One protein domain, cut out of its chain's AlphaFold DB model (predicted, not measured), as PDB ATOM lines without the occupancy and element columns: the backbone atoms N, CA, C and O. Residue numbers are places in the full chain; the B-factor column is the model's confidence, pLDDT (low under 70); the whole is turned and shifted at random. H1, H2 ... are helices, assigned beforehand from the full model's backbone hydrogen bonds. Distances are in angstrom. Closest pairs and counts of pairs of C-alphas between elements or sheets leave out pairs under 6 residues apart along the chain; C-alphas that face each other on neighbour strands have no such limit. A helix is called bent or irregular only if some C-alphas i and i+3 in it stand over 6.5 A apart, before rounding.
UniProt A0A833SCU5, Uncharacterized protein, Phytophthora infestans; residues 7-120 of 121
ATOM      1  N   PRO A   7     165.489 101.391 211.680       84.38
ATOM      2  CA  PRO A   7     164.893 100.516 210.673       84.38
ATOM      3  C   PRO A   7     163.406 100.802 210.418       84.38
ATOM      4  O   PRO A   7     162.955 100.740 209.272       84.38
ATOM      5  N   LEU A   8     162.646 101.156 211.458       85.06
ATOM      6  CA  LEU A   8     161.233 101.504 211.330       85.06
ATOM      7  C   LEU A   8     161.057 102.813 210.554       85.06
ATOM      8  O   LEU A   8     160.251 102.858 209.630       85.06
ATOM      9  N   ALA A   9     161.855 103.843 210.856       84.81
ATOM     10  CA  ALA A   9     161.827 105.109 210.118       84.81
ATOM     11  C   ALA A   9     162.076 104.905 208.613       84.81
ATOM     12  O   ALA A   9     161.319 105.402 207.782       84.81
ATOM     13  N   VAL A  10     163.084 104.098 208.262       87.38
ATOM     14  CA  VAL A  10     163.399 103.760 206.863       87.38
ATOM     15  C   VAL A  10     162.240 103.024 206.188       87.38
ATOM     16  O   VAL A  10     161.940 103.283 205.023       87.38
ATOM     17  N   THR A  11     161.573 102.123 206.911       91.38
ATOM     18  CA  THR A  11     160.433 101.360 206.383       91.38
ATOM     19  C   THR A  11     159.239 102.272 206.100       91.38
ATOM     20  O   THR A  11     158.644 102.191 205.028       91.38
ATOM     21  N   ILE A  12     158.934 103.191 207.021       92.00
ATOM     22  CA  ILE A  12     157.860 104.183 206.870       92.00
ATOM     23  C   ILE A  12     158.137 105.104 205.671       92.00
ATOM     24  O   ILE A  12     157.274 105.292 204.813       92.00
ATOM     25  N   GLU A  13     159.357 105.635 205.562       90.56
ATOM     26  CA  GLU A  13     159.750 106.489 204.435       90.56
ATOM     27  C   GLU A  13     159.701 105.747 203.093       90.56
ATOM     28  O   GLU A  13     159.343 106.329 202.064       90.56
ATOM     29  N   ALA A  14     160.066 104.463 203.071       91.38
ATOM     30  CA  ALA A  14     159.966 103.637 201.875       91.38
ATOM     31  C   ALA A  14     158.503 103.441 201.447       91.38
ATOM     32  O   ALA A  14     158.204 103.612 200.262       91.38
ATOM     33  N   ALA A  15     157.602 103.174 202.399       93.56
ATOM     34  CA  ALA A  15     156.172 103.005 202.144       93.56
ATOM     35  C   ALA A  15     155.528 104.280 201.570       93.56
ATOM     36  O   ALA A  15     154.837 104.222 200.549       93.56
ATOM     37  N   ASN A  16     155.811 105.451 202.155       93.94
ATOM     38  CA  ASN A  16     155.346 106.731 201.610       93.94
ATOM     39  C   ASN A  16     155.886 106.977 200.198       93.94
ATOM     40  O   ASN A  16     155.143 107.386 199.311       93.94
ATOM     41  N   ARG A  17     157.169 106.687 199.955       90.94
ATOM     42  CA  ARG A  17     157.801 106.896 198.645       90.94
ATOM     43  C   ARG A  17     157.212 106.002 197.557       90.94
ATOM     44  O   ARG A  17     157.058 106.447 196.420       90.94
ATOM     45  N   GLU A  18     156.926 104.746 197.872       91.69
ATOM     46  CA  GLU A  18     156.256 103.822 196.953       91.69
ATOM     47  C   GLU A  18     154.827 104.280 196.652       91.69
ATOM     48  O   GLU A  18     154.419 104.355 195.489       91.69
ATOM     49  N   THR A  19     154.106 104.697 197.690       92.19
ATOM     50  CA  THR A  19     152.736 105.196 197.563       92.19
ATOM     51  C   THR A  19     152.684 106.494 196.761       92.19
ATOM     52  O   THR A  19     151.859 106.623 195.865       92.19
ATOM     53  N   PHE A  20     153.630 107.412 196.967       91.31
ATOM     54  CA  PHE A  20     153.768 108.628 196.166       91.31
ATOM     55  C   PHE A  20     153.994 108.327 194.677       91.31
ATOM     56  O   PHE A  20     153.403 108.979 193.816       91.31
ATOM     57  N   ARG A  21     154.823 107.329 194.340       88.75
ATOM     58  CA  ARG A  21     155.024 106.922 192.936       88.75
ATOM     59  C   ARG A  21     153.743 106.373 192.327       88.75
ATOM     60  O   ARG A  21     153.412 106.742 191.205       88.75
ATOM     61  N   THR A  22     153.030 105.542 193.081       89.69
ATOM     62  CA  THR A  22     151.736 104.984 192.669       89.69
ATOM     63  C   THR A  22     150.712 106.097 192.465       89.69
ATOM     64  O   THR A  22     150.054 106.151 191.430       89.69
ATOM     65  N   TRP A  23     150.643 107.052 193.393       90.44
ATOM     66  CA  TRP A  23     149.807 108.243 193.283       90.44
ATOM     67  C   TRP A  23     150.132 109.040 192.020       90.44
ATOM     68  O   TRP A  23     149.244 109.321 191.224       90.44
ATOM     69  N   CYS A  24     151.416 109.315 191.768       86.81
ATOM     70  CA  CYS A  24     151.852 109.988 190.547       86.81
ATOM     71  C   CYS A  24     151.439 109.225 189.283       86.81
ATOM     72  O   CYS A  24     151.136 109.841 188.270       86.81
ATOM     73  N   GLU A  25     151.462 107.892 189.300       85.19
ATOM     74  CA  GLU A  25     151.065 107.058 188.163       85.19
ATOM     75  C   GLU A  25     149.565 107.099 187.889       85.19
ATOM     76  O   GLU A  25     149.173 107.227 186.729       85.19
ATOM     77  N   LEU A  26     148.752 107.044 188.942       84.94
ATOM     78  CA  LEU A  26     147.295 107.094 188.852       84.94
ATOM     79  C   LEU A  26     146.786 108.504 188.523       84.94
ATOM     80  O   LEU A  26     145.835 108.657 187.764       84.94
ATOM     81  N   PHE A  27     147.456 109.531 189.043       77.00
ATOM     82  CA  PHE A  27     147.057 110.938 188.939       77.00
ATOM     83  C   PHE A  27     147.780 111.698 187.809       77.00
ATOM     84  O   PHE A  27     147.680 112.917 187.676       77.00
ATOM     85  N   ARG A  28     148.505 110.974 186.942       65.25
ATOM     86  CA  ARG A  28     149.284 111.508 185.801       65.25
ATOM     87  C   ARG A  28     148.463 112.338 184.811       65.25
ATOM     88  O   ARG A  28     149.053 113.112 184.060       65.25
ATOM     89  N   ALA A  29     147.143 112.160 184.790       59.06
ATOM     90  CA  ALA A  29     146.235 112.896 183.916       59.06
ATOM     91  C   ALA A  29     146.105 114.389 184.287       59.06
ATOM     92  O   ALA A  29     145.716 115.179 183.432       59.06
ATOM     93  N   GLU A  30     146.485 114.800 185.504       61.88
ATOM     94  CA  GLU A  30     146.221 116.149 186.038       61.88
ATOM     95  C   GLU A  30     147.422 117.120 185.999       61.88
ATOM     96  O   GLU A  30     147.622 117.923 186.902       61.88
ATOM     97  N   ASN A  31     148.232 117.107 184.933       66.94
ATOM     98  CA  ASN A  31     149.320 118.089 184.732       66.94
ATOM     99  C   ASN A  31     150.383 118.139 185.851       66.94
ATOM    100  O   ASN A  31     150.904 119.210 186.167       66.94
ATOM    101  N   LEU A  32     150.762 116.988 186.422       73.56
ATOM    102  CA  LEU A  32     151.853 116.927 187.400       73.56
ATOM    103  C   LEU A  32     153.127 117.617 186.858       73.56
ATOM    104  O   LEU A  32     153.591 117.282 185.760       73.56
ATOM    105  N   PRO A  33     153.746 118.533 187.627       70.06
ATOM    106  CA  PRO A  33     154.829 119.398 187.147       70.06
ATOM    107  C   PRO A  33     156.135 118.636 186.885       70.06
ATOM    108  O   PRO A  33     157.034 119.145 186.214       70.06
ATOM    109  N   THR A  34     156.288 117.415 187.405       62.19
ATOM    110  CA  THR A  34     157.560 116.689 187.349       62.19
ATOM    111  C   THR A  34     157.388 115.278 186.791       62.19
ATOM    112  O   THR A  34     156.934 114.363 187.465       62.19
ATOM    113  N   LYS A  35     157.863 115.061 185.557       56.56
ATOM    114  CA  LYS A  35     157.952 113.731 184.912       56.56
ATOM    115  C   LYS A  35     159.176 112.912 185.361       56.56
ATOM    116  O   LYS A  35     159.591 111.980 184.671       56.56
ATOM    117  N   ARG A  36     159.837 113.275 186.469       56.09
ATOM    118  CA  ARG A  36     161.084 112.611 186.885       56.09
ATOM    119  C   ARG A  36     160.770 111.250 187.494       56.09
ATOM    120  O   ARG A  36     160.009 111.134 188.445       56.09
ATOM    121  N   ARG A  37     161.467 110.224 187.004       56.34
ATOM    122  CA  ARG A  37     161.348 108.808 187.410       56.34
ATOM    123  C   ARG A  37     161.590 108.545 188.912       56.34
ATOM    124  O   ARG A  37     161.358 107.433 189.369       56.34
ATOM    125  N   ARG A  38     162.111 109.528 189.660       63.50
ATOM    126  CA  ARG A  38     162.432 109.454 191.100       63.50
ATOM    127  C   ARG A  38     162.065 110.739 191.858       63.50
ATOM    128  O   ARG A  38     162.783 111.090 192.788       63.50
ATOM    129  N   GLY A  39     161.028 111.453 191.423       72.62
ATOM    130  CA  GLY A  39     160.575 112.642 192.145       72.62
ATOM    131  C   GLY A  39     160.179 112.319 193.589       72.62
ATOM    132  O   GLY A  39     159.794 111.183 193.889       72.62
ATOM    133  N   THR A  40     160.283 113.304 194.469       82.44
ATOM    134  CA  THR A  40     159.701 113.290 195.817       82.44
ATOM    135  C   THR A  40     158.576 114.319 195.919       82.44
ATOM    136  O   THR A  40     158.418 115.168 195.042       82.44
ATOM    137  N   THR A  41     157.792 114.265 196.995       83.81
ATOM    138  CA  THR A  41     156.799 115.302 197.322       83.81
ATOM    139  C   THR A  41     157.437 116.695 197.370       83.81
ATOM    140  O   THR A  41     156.880 117.637 196.816       83.81
ATOM    141  N   ALA A  42     158.651 116.795 197.928       84.00
ATOM    142  CA  ALA A  42     159.438 118.021 198.015       84.00
ATOM    143  C   ALA A  42     159.738 118.651 196.643       84.00
ATOM    144  O   ALA A  42     159.797 119.873 196.532       84.00
ATOM    145  N   ASP A  43     159.893 117.837 195.591       85.06
ATOM    146  CA  ASP A  43     160.129 118.336 194.229       85.06
ATOM    147  C   ASP A  43     158.894 119.036 193.637       85.06
ATOM    148  O   ASP A  43     159.024 119.837 192.712       85.06
ATOM    149  N   ILE A  44     157.698 118.723 194.150       87.19
ATOM    150  CA  ILE A  44     156.420 119.247 193.654       87.19
ATOM    151  C   ILE A  44     155.683 120.109 194.684       87.19
ATOM    152  O   ILE A  44     154.557 120.526 194.419       87.19
ATOM    153  N   THR A  45     156.296 120.411 195.833       87.88
ATOM    154  CA  THR A  45     155.656 121.150 196.934       87.88
ATOM    155  C   THR A  45     155.073 122.487 196.487       87.88
ATOM    156  O   THR A  45     153.943 122.794 196.843       87.88
ATOM    157  N   GLU A  46     155.777 123.267 195.662       87.06
ATOM    158  CA  GLU A  46     155.252 124.556 195.180       87.06
ATOM    159  C   GLU A  46     153.959 124.388 194.365       87.06
ATOM    160  O   GLU A  46     153.027 125.178 194.492       87.06
ATOM    161  N   TRP A  47     153.880 123.340 193.545       88.25
ATOM    162  CA  TRP A  47     152.676 123.036 192.774       88.25
ATOM    163  C   TRP A  47     151.548 122.504 193.658       88.25
ATOM    164  O   TRP A  47     150.398 122.893 193.465       88.25
ATOM    165  N   LEU A  48     151.878 121.666 194.648       89.06
ATOM    166  CA  LEU A  48     150.913 121.166 195.625       89.06
ATOM    167  C   LEU A  48     150.280 122.315 196.422       89.06
ATOM    168  O   LEU A  48     149.071 122.326 196.607       89.06
ATOM    169  N   LEU A  49     151.067 123.318 196.825       89.31
ATOM    170  CA  LEU A  49     150.553 124.502 197.526       89.31
ATOM    171  C   LEU A  49     149.613 125.350 196.655       89.31
ATOM    172  O   LEU A  49     148.695 125.971 197.178       89.31
ATOM    173  N   LYS A  50     149.809 125.353 195.331       87.44
ATOM    174  CA  LYS A  50     148.915 126.025 194.370       87.44
ATOM    175  C   LYS A  50     147.696 125.181 193.989       87.44
ATOM    176  O   LYS A  50     146.777 125.702 193.367       87.44
ATOM    177  N   THR A  51     147.689 123.896 194.344       87.62
ATOM    178  CA  THR A  51     146.628 122.939 193.994       87.62
ATOM    179  C   THR A  51     146.181 122.183 195.252       87.62
ATOM    180  O   THR A  51     146.519 121.004 195.415       87.62
ATOM    181  N   PRO A  52     145.444 122.839 196.171       85.50
ATOM    182  CA  PRO A  52     145.106 122.265 197.475       85.50
ATOM    183  C   PRO A  52     144.383 120.917 197.386       85.50
ATOM    184  O   PRO A  52     144.643 120.024 198.185       85.50
ATOM    185  N   GLU A  53     143.529 120.717 196.380       86.94
ATOM    186  CA  GLU A  53     142.834 119.445 196.148       86.94
ATOM    187  C   GLU A  53     143.817 118.293 195.909       86.94
ATOM    188  O   GLU A  53     143.652 117.205 196.465       86.94
ATOM    189  N   ALA A  54     144.869 118.531 195.120       88.88
ATOM    190  CA  ALA A  54     145.898 117.533 194.853       88.88
ATOM    191  C   ALA A  54     146.747 117.261 196.100       88.88
ATOM    192  O   ALA A  54     147.103 116.109 196.355       88.88
ATOM    193  N   LEU A  55     147.038 118.295 196.895       90.06
ATOM    194  CA  LEU A  55     147.736 118.162 198.173       90.06
ATOM    195  C   LEU A  55     146.934 117.313 199.166       90.06
ATOM    196  O   LEU A  55     147.473 116.361 199.726       90.06
ATOM    197  N   TRP A  56     145.642 117.589 199.332       90.94
ATOM    198  CA  TRP A  56     144.760 116.793 200.186       90.94
ATOM    199  C   TRP A  56     144.628 115.360 199.713       90.94
ATOM    200  O   TRP A  56     144.739 114.434 200.513       90.94
ATOM    201  N   HIS A  57     144.418 115.171 198.411       91.31
ATOM    202  CA  HIS A  57     144.304 113.843 197.835       91.31
ATOM    203  C   HIS A  57     145.595 113.045 198.045       91.31
ATOM    204  O   HIS A  57     145.531 111.892 198.458       91.31
ATOM    205  N   LEU A  58     146.767 113.660 197.844       91.50
ATOM    206  CA  LEU A  58     148.055 113.041 198.147       91.50
ATOM    207  C   LEU A  58     148.161 112.650 199.627       91.50
ATOM    208  O   LEU A  58     148.482 111.505 199.926       91.50
ATOM    209  N   TYR A  59     147.877 113.568 200.552       92.88
ATOM    210  CA  TYR A  59     147.989 113.298 201.991       92.88
ATOM    211  C   TYR A  59     146.970 112.268 202.494       92.88
ATOM    212  O   TYR A  59     147.282 111.519 203.414       92.88
ATOM    213  N   ALA A  60     145.795 112.167 201.872       93.44
ATOM    214  CA  ALA A  60     144.838 111.092 202.133       93.44
ATOM    215  C   ALA A  60     145.278 109.742 201.534       93.44
ATOM    216  O   ALA A  60     144.859 108.688 202.008       93.44
ATOM    217  N   PHE A  61     146.101 109.773 200.483       92.75
ATOM    218  CA  PHE A  61     146.600 108.584 199.796       92.75
ATOM    219  C   PHE A  61     147.855 107.997 200.459       92.75
ATOM    220  O   PHE A  61     148.101 106.799 200.345       92.75
ATOM    221  N   LEU A  62     148.661 108.815 201.144       94.06
ATOM    222  CA  LEU A  62     149.856 108.356 201.854       94.06
ATOM    223  C   LEU A  62     149.489 107.489 203.074       94.06
ATOM    224  O   LEU A  62     148.573 107.839 203.814       94.06
ATOM    225  N   PRO A  63     150.230 106.398 203.346       95.56
ATOM    226  CA  PRO A  63     149.985 105.558 204.516       95.56
ATOM    227  C   PRO A  63     150.433 106.223 205.826       95.56
ATOM    228  O   PRO A  63     149.840 105.956 206.868       95.56
ATOM    229  N   TYR A  64     151.459 107.082 205.773       95.00
ATOM    230  CA  TYR A  64     152.005 107.805 206.929       95.00
ATOM    231  C   TYR A  64     152.162 109.307 206.620       95.00
ATOM    232  O   TYR A  64     153.287 109.815 206.506       95.00
ATOM    233  N   PRO A  65     151.055 110.040 206.419       92.69
ATOM    234  CA  PRO A  65     151.081 111.453 206.033       92.69
ATOM    235  C   PRO A  65     151.782 112.350 207.060       92.69
ATOM    236  O   PRO A  65     152.458 113.313 206.701       92.69
ATOM    237  N   GLU A  66     151.686 112.023 208.346       92.19
ATOM    238  CA  GLU A  66     152.364 112.732 209.427       92.19
ATOM    239  C   GLU A  66     153.886 112.602 209.350       92.19
ATOM    240  O   GLU A  66     154.602 113.541 209.706       92.19
ATOM    241  N   GLN A  67     154.394 111.462 208.869       91.50
ATOM    242  CA  GLN A  67     155.823 111.309 208.628       91.50
ATOM    243  C   GLN A  67     156.245 112.148 207.425       91.50
ATOM    244  O   GLN A  67     157.277 112.809 207.492       91.50
ATOM    245  N   GLU A  68     155.432 112.184 206.368       91.62
ATOM    246  CA  GLU A  68     155.707 113.012 205.195       91.62
ATOM    247  C   GLU A  68     155.791 114.496 205.562       91.62
ATOM    248  O   GLU A  68     156.789 115.147 205.256       91.62
ATOM    249  N   ALA A  69     154.804 115.010 206.304       90.06
ATOM    250  CA  ALA A  69     154.797 116.392 206.784       90.06
ATOM    251  C   ALA A  69     156.059 116.738 207.585       90.06
ATOM    252  O   ALA A  69     156.613 117.818 207.411       90.06
ATOM    253  N   LYS A  70     156.570 115.821 208.417       89.50
ATOM    254  CA  LYS A  70     157.805 116.046 209.192       89.50
ATOM    255  C   LYS A  70     159.061 116.162 208.329       89.50
ATOM    256  O   LYS A  70     160.059 116.698 208.805       89.50
ATOM    257  N   THR A  71     159.043 115.646 207.099       88.00
ATOM    258  CA  THR A  71     160.177 115.781 206.170       88.00
ATOM    259  C   THR A  71     160.189 117.117 205.432       88.00
ATOM    260  O   THR A  71     161.220 117.504 204.878       88.00
ATOM    261  N   TRP A  72     159.062 117.833 205.417       88.00
ATOM    262  CA  TRP A  72     158.970 119.130 204.764       88.00
ATOM    263  C   TRP A  72     159.716 120.190 205.568       88.00
ATOM    264  O   TRP A  72     159.808 120.142 206.795       88.00
ATOM    265  N   ARG A  73     160.255 121.185 204.856       89.00
ATOM    266  CA  ARG A  73     160.799 122.378 205.507       89.00
ATOM    267  C   ARG A  73     159.670 123.153 206.189       89.00
ATOM    268  O   ARG A  73     158.520 123.100 205.752       89.00
ATOM    269  N   MET A  74     160.012 123.902 207.234       89.56
ATOM    270  CA  MET A  74     159.031 124.664 208.006       89.56
ATOM    271  C   MET A  74     158.336 125.742 207.173       89.56
ATOM    272  O   MET A  74     157.147 125.971 207.361       89.56
ATOM    273  N   GLU A  75     159.034 126.386 206.238       91.69
ATOM    274  CA  GLU A  75     158.476 127.497 205.466       91.69
ATOM    275  C   GLU A  75     157.301 127.049 204.570       91.69
ATOM    276  O   GLU A  75     156.224 127.629 204.698       91.69
ATOM    277  N   PRO A  76     157.412 125.981 203.747       88.88
ATOM    278  CA  PRO A  76     156.260 125.422 203.036       88.88
ATOM    279  C   PRO A  76     155.116 124.946 203.936       88.88
ATOM    280  O   PRO A  76     153.958 125.085 203.555       88.88
ATOM    281  N   LEU A  77     155.415 124.398 205.120       89.75
ATOM    282  CA  LEU A  77     154.378 123.978 206.071       89.75
ATOM    283  C   LEU A  77     153.594 125.174 206.613       89.75
ATOM    284  O   LEU A  77     152.376 125.099 206.725       89.75
ATOM    285  N   ILE A  78     154.271 126.284 206.917       92.56
ATOM    286  CA  ILE A  78     153.610 127.524 207.342       92.56
ATOM    287  C   ILE A  78     152.698 128.037 206.227       92.56
ATOM    288  O   ILE A  78     151.546 128.366 206.496       92.56
ATOM    289  N   VAL A  79     153.184 128.057 204.982       91.31
ATOM    290  CA  VAL A  79     152.367 128.459 203.827       91.31
ATOM    291  C   VAL A  79     151.142 127.559 203.694       91.31
ATOM    292  O   VAL A  79     150.033 128.070 203.566       91.31
ATOM    293  N   TRP A  80     151.317 126.239 203.791       91.31
ATOM    294  CA  TRP A  80     150.200 125.302 203.751       91.31
ATOM    295  C   TRP A  80     149.168 125.610 204.841       91.31
ATOM    296  O   TRP A  80     148.000 125.816 204.534       91.31
ATOM    297  N   VAL A  81     149.597 125.726 206.102       90.69
ATOM    298  CA  VAL A  81     148.699 125.998 207.236       90.69
ATOM    299  C   VAL A  81     147.936 127.312 207.060       90.69
ATOM    300  O   VAL A  81     146.750 127.371 207.378       90.69
ATOM    301  N   LEU A  82     148.584 128.358 206.545       91.81
ATOM    302  CA  LEU A  82     147.926 129.639 206.279       91.81
ATOM    303  C   LEU A  82     146.854 129.512 205.192       91.81
ATOM    304  O   LEU A  82     145.747 130.017 205.378       91.81
ATOM    305  N   LEU A  83     147.150 128.795 204.104       89.19
ATOM    306  CA  LEU A  83     146.187 128.539 203.030       89.19
ATOM    307  C   LEU A  83     144.985 127.722 203.528       89.19
ATOM    308  O   LEU A  83     143.844 128.055 203.205       89.19
ATOM    309  N   GLU A  84     145.211 126.702 204.361       91.00
ATOM    310  CA  GLU A  84     144.131 125.921 204.982       91.00
ATOM    311  C   GLU A  84     143.259 126.778 205.899       91.00
ATOM    312  O   GLU A  84     142.031 126.737 205.815       91.00
ATOM    313  N   ALA A  85     143.880 127.594 206.753       92.00
ATOM    314  CA  ALA A  85     143.157 128.477 207.659       92.00
ATOM    315  C   ALA A  85     142.306 129.500 206.890       92.00
ATOM    316  O   ALA A  85     141.143 129.719 207.235       92.00
ATOM    317  N   GLN A  86     142.857 130.087 205.824       89.25
ATOM    318  CA  GLN A  86     142.128 131.001 204.945       89.25
ATOM    319  C   GLN A  86     140.957 130.294 204.256       89.25
ATOM    320  O   GLN A  86     139.845 130.825 204.232       89.25
ATOM    321  N   ARG A  87     141.165 129.078 203.740       88.44
ATOM    322  CA  ARG A  87     140.105 128.293 203.099       88.44
ATOM    323  C   ARG A  87     138.981 127.947 204.072       88.44
ATOM    324  O   ARG A  87     137.811 128.109 203.722       88.44
ATOM    325  N   GLU A  88     139.310 127.504 205.282       91.50
ATOM    326  CA  GLU A  88     138.318 127.207 206.318       91.50
ATOM    327  C   GLU A  88     137.542 128.454 206.748       91.50
ATOM    328  O   GLU A  88     136.317 128.391 206.880       91.50
ATOM    329  N   LEU A  89     138.215 129.602 206.878       91.62
ATOM    330  CA  LEU A  89     137.561 130.882 207.150       91.62
ATOM    331  C   LEU A  89     136.558 131.238 206.044       91.62
ATOM    332  O   LEU A  89     135.387 131.477 206.333       91.62
ATOM    333  N   VAL A  90     136.983 131.220 204.777       92.25
ATOM    334  CA  VAL A  90     136.109 131.525 203.631       92.25
ATOM    335  C   VAL A  90     134.935 130.546 203.558       92.25
ATOM    336  O   VAL A  90     133.798 130.956 203.327       92.25
ATOM    337  N   ASN A  91     135.168 129.254 203.801       92.62
ATOM    338  CA  ASN A  91     134.104 128.251 203.844       92.62
ATOM    339  C   ASN A  91     133.111 128.514 204.985       92.62
ATOM    340  O   ASN A  91     131.904 128.377 204.786       92.62
ATOM    341  N   ALA A  92     133.586 128.908 206.167       94.00
ATOM    342  CA  ALA A  92     132.722 129.277 207.283       94.00
ATOM    343  C   ALA A  92     131.872 130.513 206.956       94.00
ATOM    344  O   ALA A  92     130.663 130.495 207.187       94.00
ATOM    345  N   LEU A  93     132.466 131.543 206.346       95.19
ATOM    346  CA  LEU A  93     131.739 132.734 205.904       95.19
ATOM    347  C   LEU A  93     130.673 132.396 204.857       95.19
ATOM    348  O   LEU A  93     129.550 132.882 204.960       95.19
ATOM    349  N   ARG A  94     130.977 131.514 203.895       95.12
ATOM    350  CA  ARG A  94     129.989 131.037 202.911       95.12
ATOM    351  C   ARG A  94     128.798 130.353 203.582       95.12
ATOM    352  O   ARG A  94     127.662 130.686 203.269       95.12
ATOM    353  N   ARG A  95     129.040 129.490 204.576       96.12
ATOM    354  CA  ARG A  95     127.959 128.855 205.356       96.12
ATOM    355  C   ARG A  95     127.077 129.889 206.066       96.12
ATOM    356  O   ARG A  95     125.868 129.712 206.096       96.12
ATOM    357  N   LEU A  96     127.660 130.966 206.601       95.50
ATOM    358  CA  LEU A  96     126.901 132.059 207.228       95.50
ATOM    359  C   LEU A  96     126.095 132.878 206.213       95.50
ATOM    360  O   LEU A  96     125.010 133.359 206.532       95.50
ATOM    361  N   VAL A  97     126.612 133.048 204.995       95.88
ATOM    362  CA  VAL A  97     125.880 133.699 203.898       95.88
ATOM    363  C   VAL A  97     124.661 132.876 203.483       95.88
ATOM    364  O   VAL A  97     123.605 133.455 203.232       95.88
ATOM    365  N   ASP A  98     124.798 131.553 203.446       95.25
ATOM    366  CA  ASP A  98     123.727 130.633 203.052       95.25
ATOM    367  C   ASP A  98     122.718 130.356 204.184       95.25
ATOM    368  O   ASP A  98     121.642 129.807 203.939       95.25
ATOM    369  N   ASP A  99     123.028 130.753 205.422       95.94
ATOM    370  CA  ASP A  99     122.159 130.554 206.579       95.94
ATOM    371  C   ASP A  99     120.974 131.554 206.569       95.94
ATOM    372  O   ASP A  99     121.164 132.779 206.665       95.94
ATOM    373  N   PRO A 100     119.718 131.066 206.483       93.94
ATOM    374  CA  PRO A 100     118.539 131.925 206.448       93.94
ATOM    375  C   PRO A 100     118.271 132.645 207.778       93.94
ATOM    376  O   PRO A 100     117.541 133.637 207.788       93.94
ATOM    377  N   THR A 101     118.842 132.175 208.892       96.56
ATOM    378  CA  THR A 101     118.656 132.761 210.230       96.56
ATOM    379  C   THR A 101     119.502 134.010 210.457       96.56
ATOM    380  O   THR A 101     119.181 134.834 211.318       96.56
ATOM    381  N   ILE A 102     120.558 134.193 209.661       95.56
ATOM    382  CA  ILE A 102     121.416 135.372 209.724       95.56
ATOM    383  C   ILE A 102     120.663 136.578 209.155       95.56
ATOM    384  O   ILE A 102     119.929 136.491 208.174       95.56
ATOM    385  N   VAL A 103     120.817 137.744 209.775       96.19
ATOM    386  CA  VAL A 103     120.207 138.979 209.265       96.19
ATOM    387  C   VAL A 103     120.949 139.481 208.024       96.19
ATOM    388  O   VAL A 103     122.159 139.301 207.896       96.19
ATOM    389  N   GLU A 104     120.252 140.175 207.121       94.38
ATOM    390  CA  GLU A 104     120.818 140.589 205.825       94.38
ATOM    391  C   GLU A 104     122.093 141.436 205.947       94.38
ATOM    392  O   GLU A 104     123.033 141.278 205.170       94.38
ATOM    393  N   ALA A 105     122.173 142.291 206.971       94.94
ATOM    394  CA  ALA A 105     123.381 143.062 207.251       94.94
ATOM    395  C   ALA A 105     124.595 142.164 207.558       94.94
ATOM    396  O   ALA A 105     125.692 142.455 207.090       94.94
ATOM    397  N   GLY A 106     124.392 141.064 208.292       94.19
ATOM    398  CA  GLY A 106     125.438 140.088 208.601       94.19
ATOM    399  C   GLY A 106     125.873 139.296 207.369       94.19
ATOM    400  O   GLY A 106     127.069 139.117 207.150       94.19
ATOM    401  N   ARG A 107     124.923 138.905 206.507       96.31
ATOM    402  CA  ARG A 107     125.243 138.255 205.225       96.31
ATOM    403  C   ARG A 107     126.064 139.160 204.312       96.31
ATOM    404  O   ARG A 107     127.035 138.697 203.725       96.31
ATOM    405  N   ARG A 108     125.704 140.442 204.208       95.06
ATOM    406  CA  ARG A 108     126.466 141.424 203.422       95.06
ATOM    407  C   ARG A 108     127.891 141.597 203.950       95.06
ATOM    408  O   ARG A 108     128.813 141.510 203.154       95.06
ATOM    409  N   TYR A 109     128.065 141.734 205.265       94.56
ATOM    410  CA  TYR A 109     129.395 141.809 205.881       94.56
ATOM    411  C   TYR A 109     130.254 140.579 205.543       94.56
ATOM    412  O   TYR A 109     131.410 140.708 205.157       94.56
ATOM    413  N   CYS A 110     129.675 139.375 205.609       95.00
ATOM    414  CA  CYS A 110     130.390 138.153 205.239       95.00
ATOM    415  C   CYS A 110     130.760 138.116 203.746       95.00
ATOM    416  O   CYS A 110     131.840 137.641 203.410       95.00
ATOM    417  N   LYS A 111     129.893 138.611 202.850       94.75
ATOM    418  CA  LYS A 111     130.177 138.690 201.405       94.75
ATOM    419  C   LYS A 111     131.334 139.640 201.101       94.75
ATOM    420  O   LYS A 111     132.249 139.234 200.397       94.75
ATOM    421  N   GLU A 112     131.315 140.841 201.678       94.06
ATOM    422  CA  GLU A 112     132.404 141.822 201.548       94.06
ATOM    423  C   GLU A 112     133.737 141.204 201.994       94.06
ATOM    424  O   GLU A 112     134.737 141.270 201.281       94.06
ATOM    425  N   TRP A 113     133.726 140.490 203.121       92.38
ATOM    426  CA  TRP A 113     134.932 139.855 203.641       92.38
ATOM    427  C   TRP A 113     135.434 138.694 202.763       92.38
ATOM    428  O   TRP A 113     136.638 138.527 202.578       92.38
ATOM    429  N   ILE A 114     134.531 137.905 202.166       93.12
ATOM    430  CA  ILE A 114     134.901 136.868 201.185       93.12
ATOM    431  C   ILE A 114     135.549 137.495 199.945       93.12
ATOM    432  O   ILE A 114     136.518 136.937 199.430       93.12
ATOM    433  N   GLU A 115     135.017 138.615 199.452       90.38
ATOM    434  CA  GLU A 115     135.544 139.314 198.275       90.38
ATOM    435  C   GLU A 115     136.965 139.832 198.521       90.38
ATOM    436  O   GLU A 115     137.842 139.601 197.690       90.38
ATOM    437  N   GLU A 116     137.226 140.442 199.680       86.81
ATOM    438  CA  GLU A 116     138.572 140.881 200.075       86.81
ATOM    439  C   GLU A 116     139.573 139.714 200.075       86.81
ATOM    440  O   GLU A 116     140.619 139.797 199.438       86.81
ATOM    441  N   TYR A 117     139.222 138.588 200.703       79.00
ATOM    442  CA  TYR A 117     140.120 137.434 200.845       79.00
ATOM    443  C   TYR A 117     140.251 136.567 199.588       79.00
ATOM    444  O   TYR A 117     141.148 135.725 199.526       79.00
ATOM    445  N   SER A 118     139.361 136.724 198.605       71.06
ATOM    446  CA  SER A 118     139.431 135.989 197.334       71.06
ATOM    447  C   SER A 118     140.298 136.694 196.287       71.06
ATOM    448  O   SER A 118     140.665 136.061 195.303       71.06
ATOM    449  N   ASN A 119     140.621 137.978 196.484       59.25
ATOM    450  CA  ASN A 119     141.454 138.767 195.567       59.25
ATOM    451  C   ASN A 119     142.968 138.607 195.808       59.25
ATOM    452  O   ASN A 119     143.754 139.004 194.951       59.25
ATOM    453  N   ASP A 120     143.365 138.017 196.938       52.16
ATOM    454  CA  ASP A 120     144.767 137.805 197.333       52.16
ATOM    455  C   ASP A 120     145.302 136.390 196.991       52.16
ATOM    456  O   ASP A 120     146.360 135.994 197.488       52.16
TER     457      ASP A 120
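What this domain is: This is residues 7 to 120 of the 121 residues of an uncharacterized protein of Phytophthora infestans (UniProt A0A833SCU5). A long helical hairpin, H5 with H6 folded back along its far part, reaches away from a loose head made of H1 to H4. The head joins the hairpin where H2 packs on the near part of H5, and the turn at residues 100 to 105 stands free. The printed part has 114 residues with six named helices, H1 to H6 in order, and no named strand; it is all helix. It is loose, with a radius of gyration of the C-alphas of 18.3 A, and elongated, spanning 58 by 30 by 25 A.

Where its parts are: Find C-alpha 74 at (159.031, 124.664, 208.006); from there H5 runs 36.1 A to residue 98. H6, residues 104 to 118, covers 21.0 A and ends at (139.431, 135.989, 197.334). Go back to C-alpha 7 at (164.893, 100.516, 210.673), where H1 begins, 28.8 A long to residue 26. Between them look for H2, residues 41 to 50, H3, 52 to 61, and H4, 65 to 71. H2 is irregular: C-alphas 43 and 46 are 8.0 A apart.

How they stand to each other: Residues 86 to 97 of H5 touch H6, opposite ways at a shallow tilt of 27 degrees; their closest C-alphas, Val 97 and Arg 107, are 4.8 A apart. Residues 76 to 80 of H5 touch H2, closest at C-alphas Leu 49 and Trp 80, 6.3 A. H2 and H3 only just touch, only at the corner, with 3 pairs of C-alphas within 8 A, closest at Leu 48 and Leu 55, 5.1 A. Residues 19 to 23 of H1 touch H3 at a steep tilt of 53 degrees, closest at C-alphas Trp 23 and Leu 58, 7.1 A. Residues 12 to 16 of H1 touch H4, closest at C-alphas Asn 16 and Glu 68, 7.2 A. H1 and H5 are apart. Every O i to N i+4 pair is within hydrogen-bond range in H1, H3, H4, H5 and H6; in H2, 4 of 6 are.

The domain as a whole: The two C-alphas farthest apart, Pro 7 and Glu 104, are 59.8 A apart. The printed part has no cut, and the link from H1 to H2 is long, with 14 residues. Look for pLDDT under 70 at residues 28 to 31, 34 to 38 and 119 to 120.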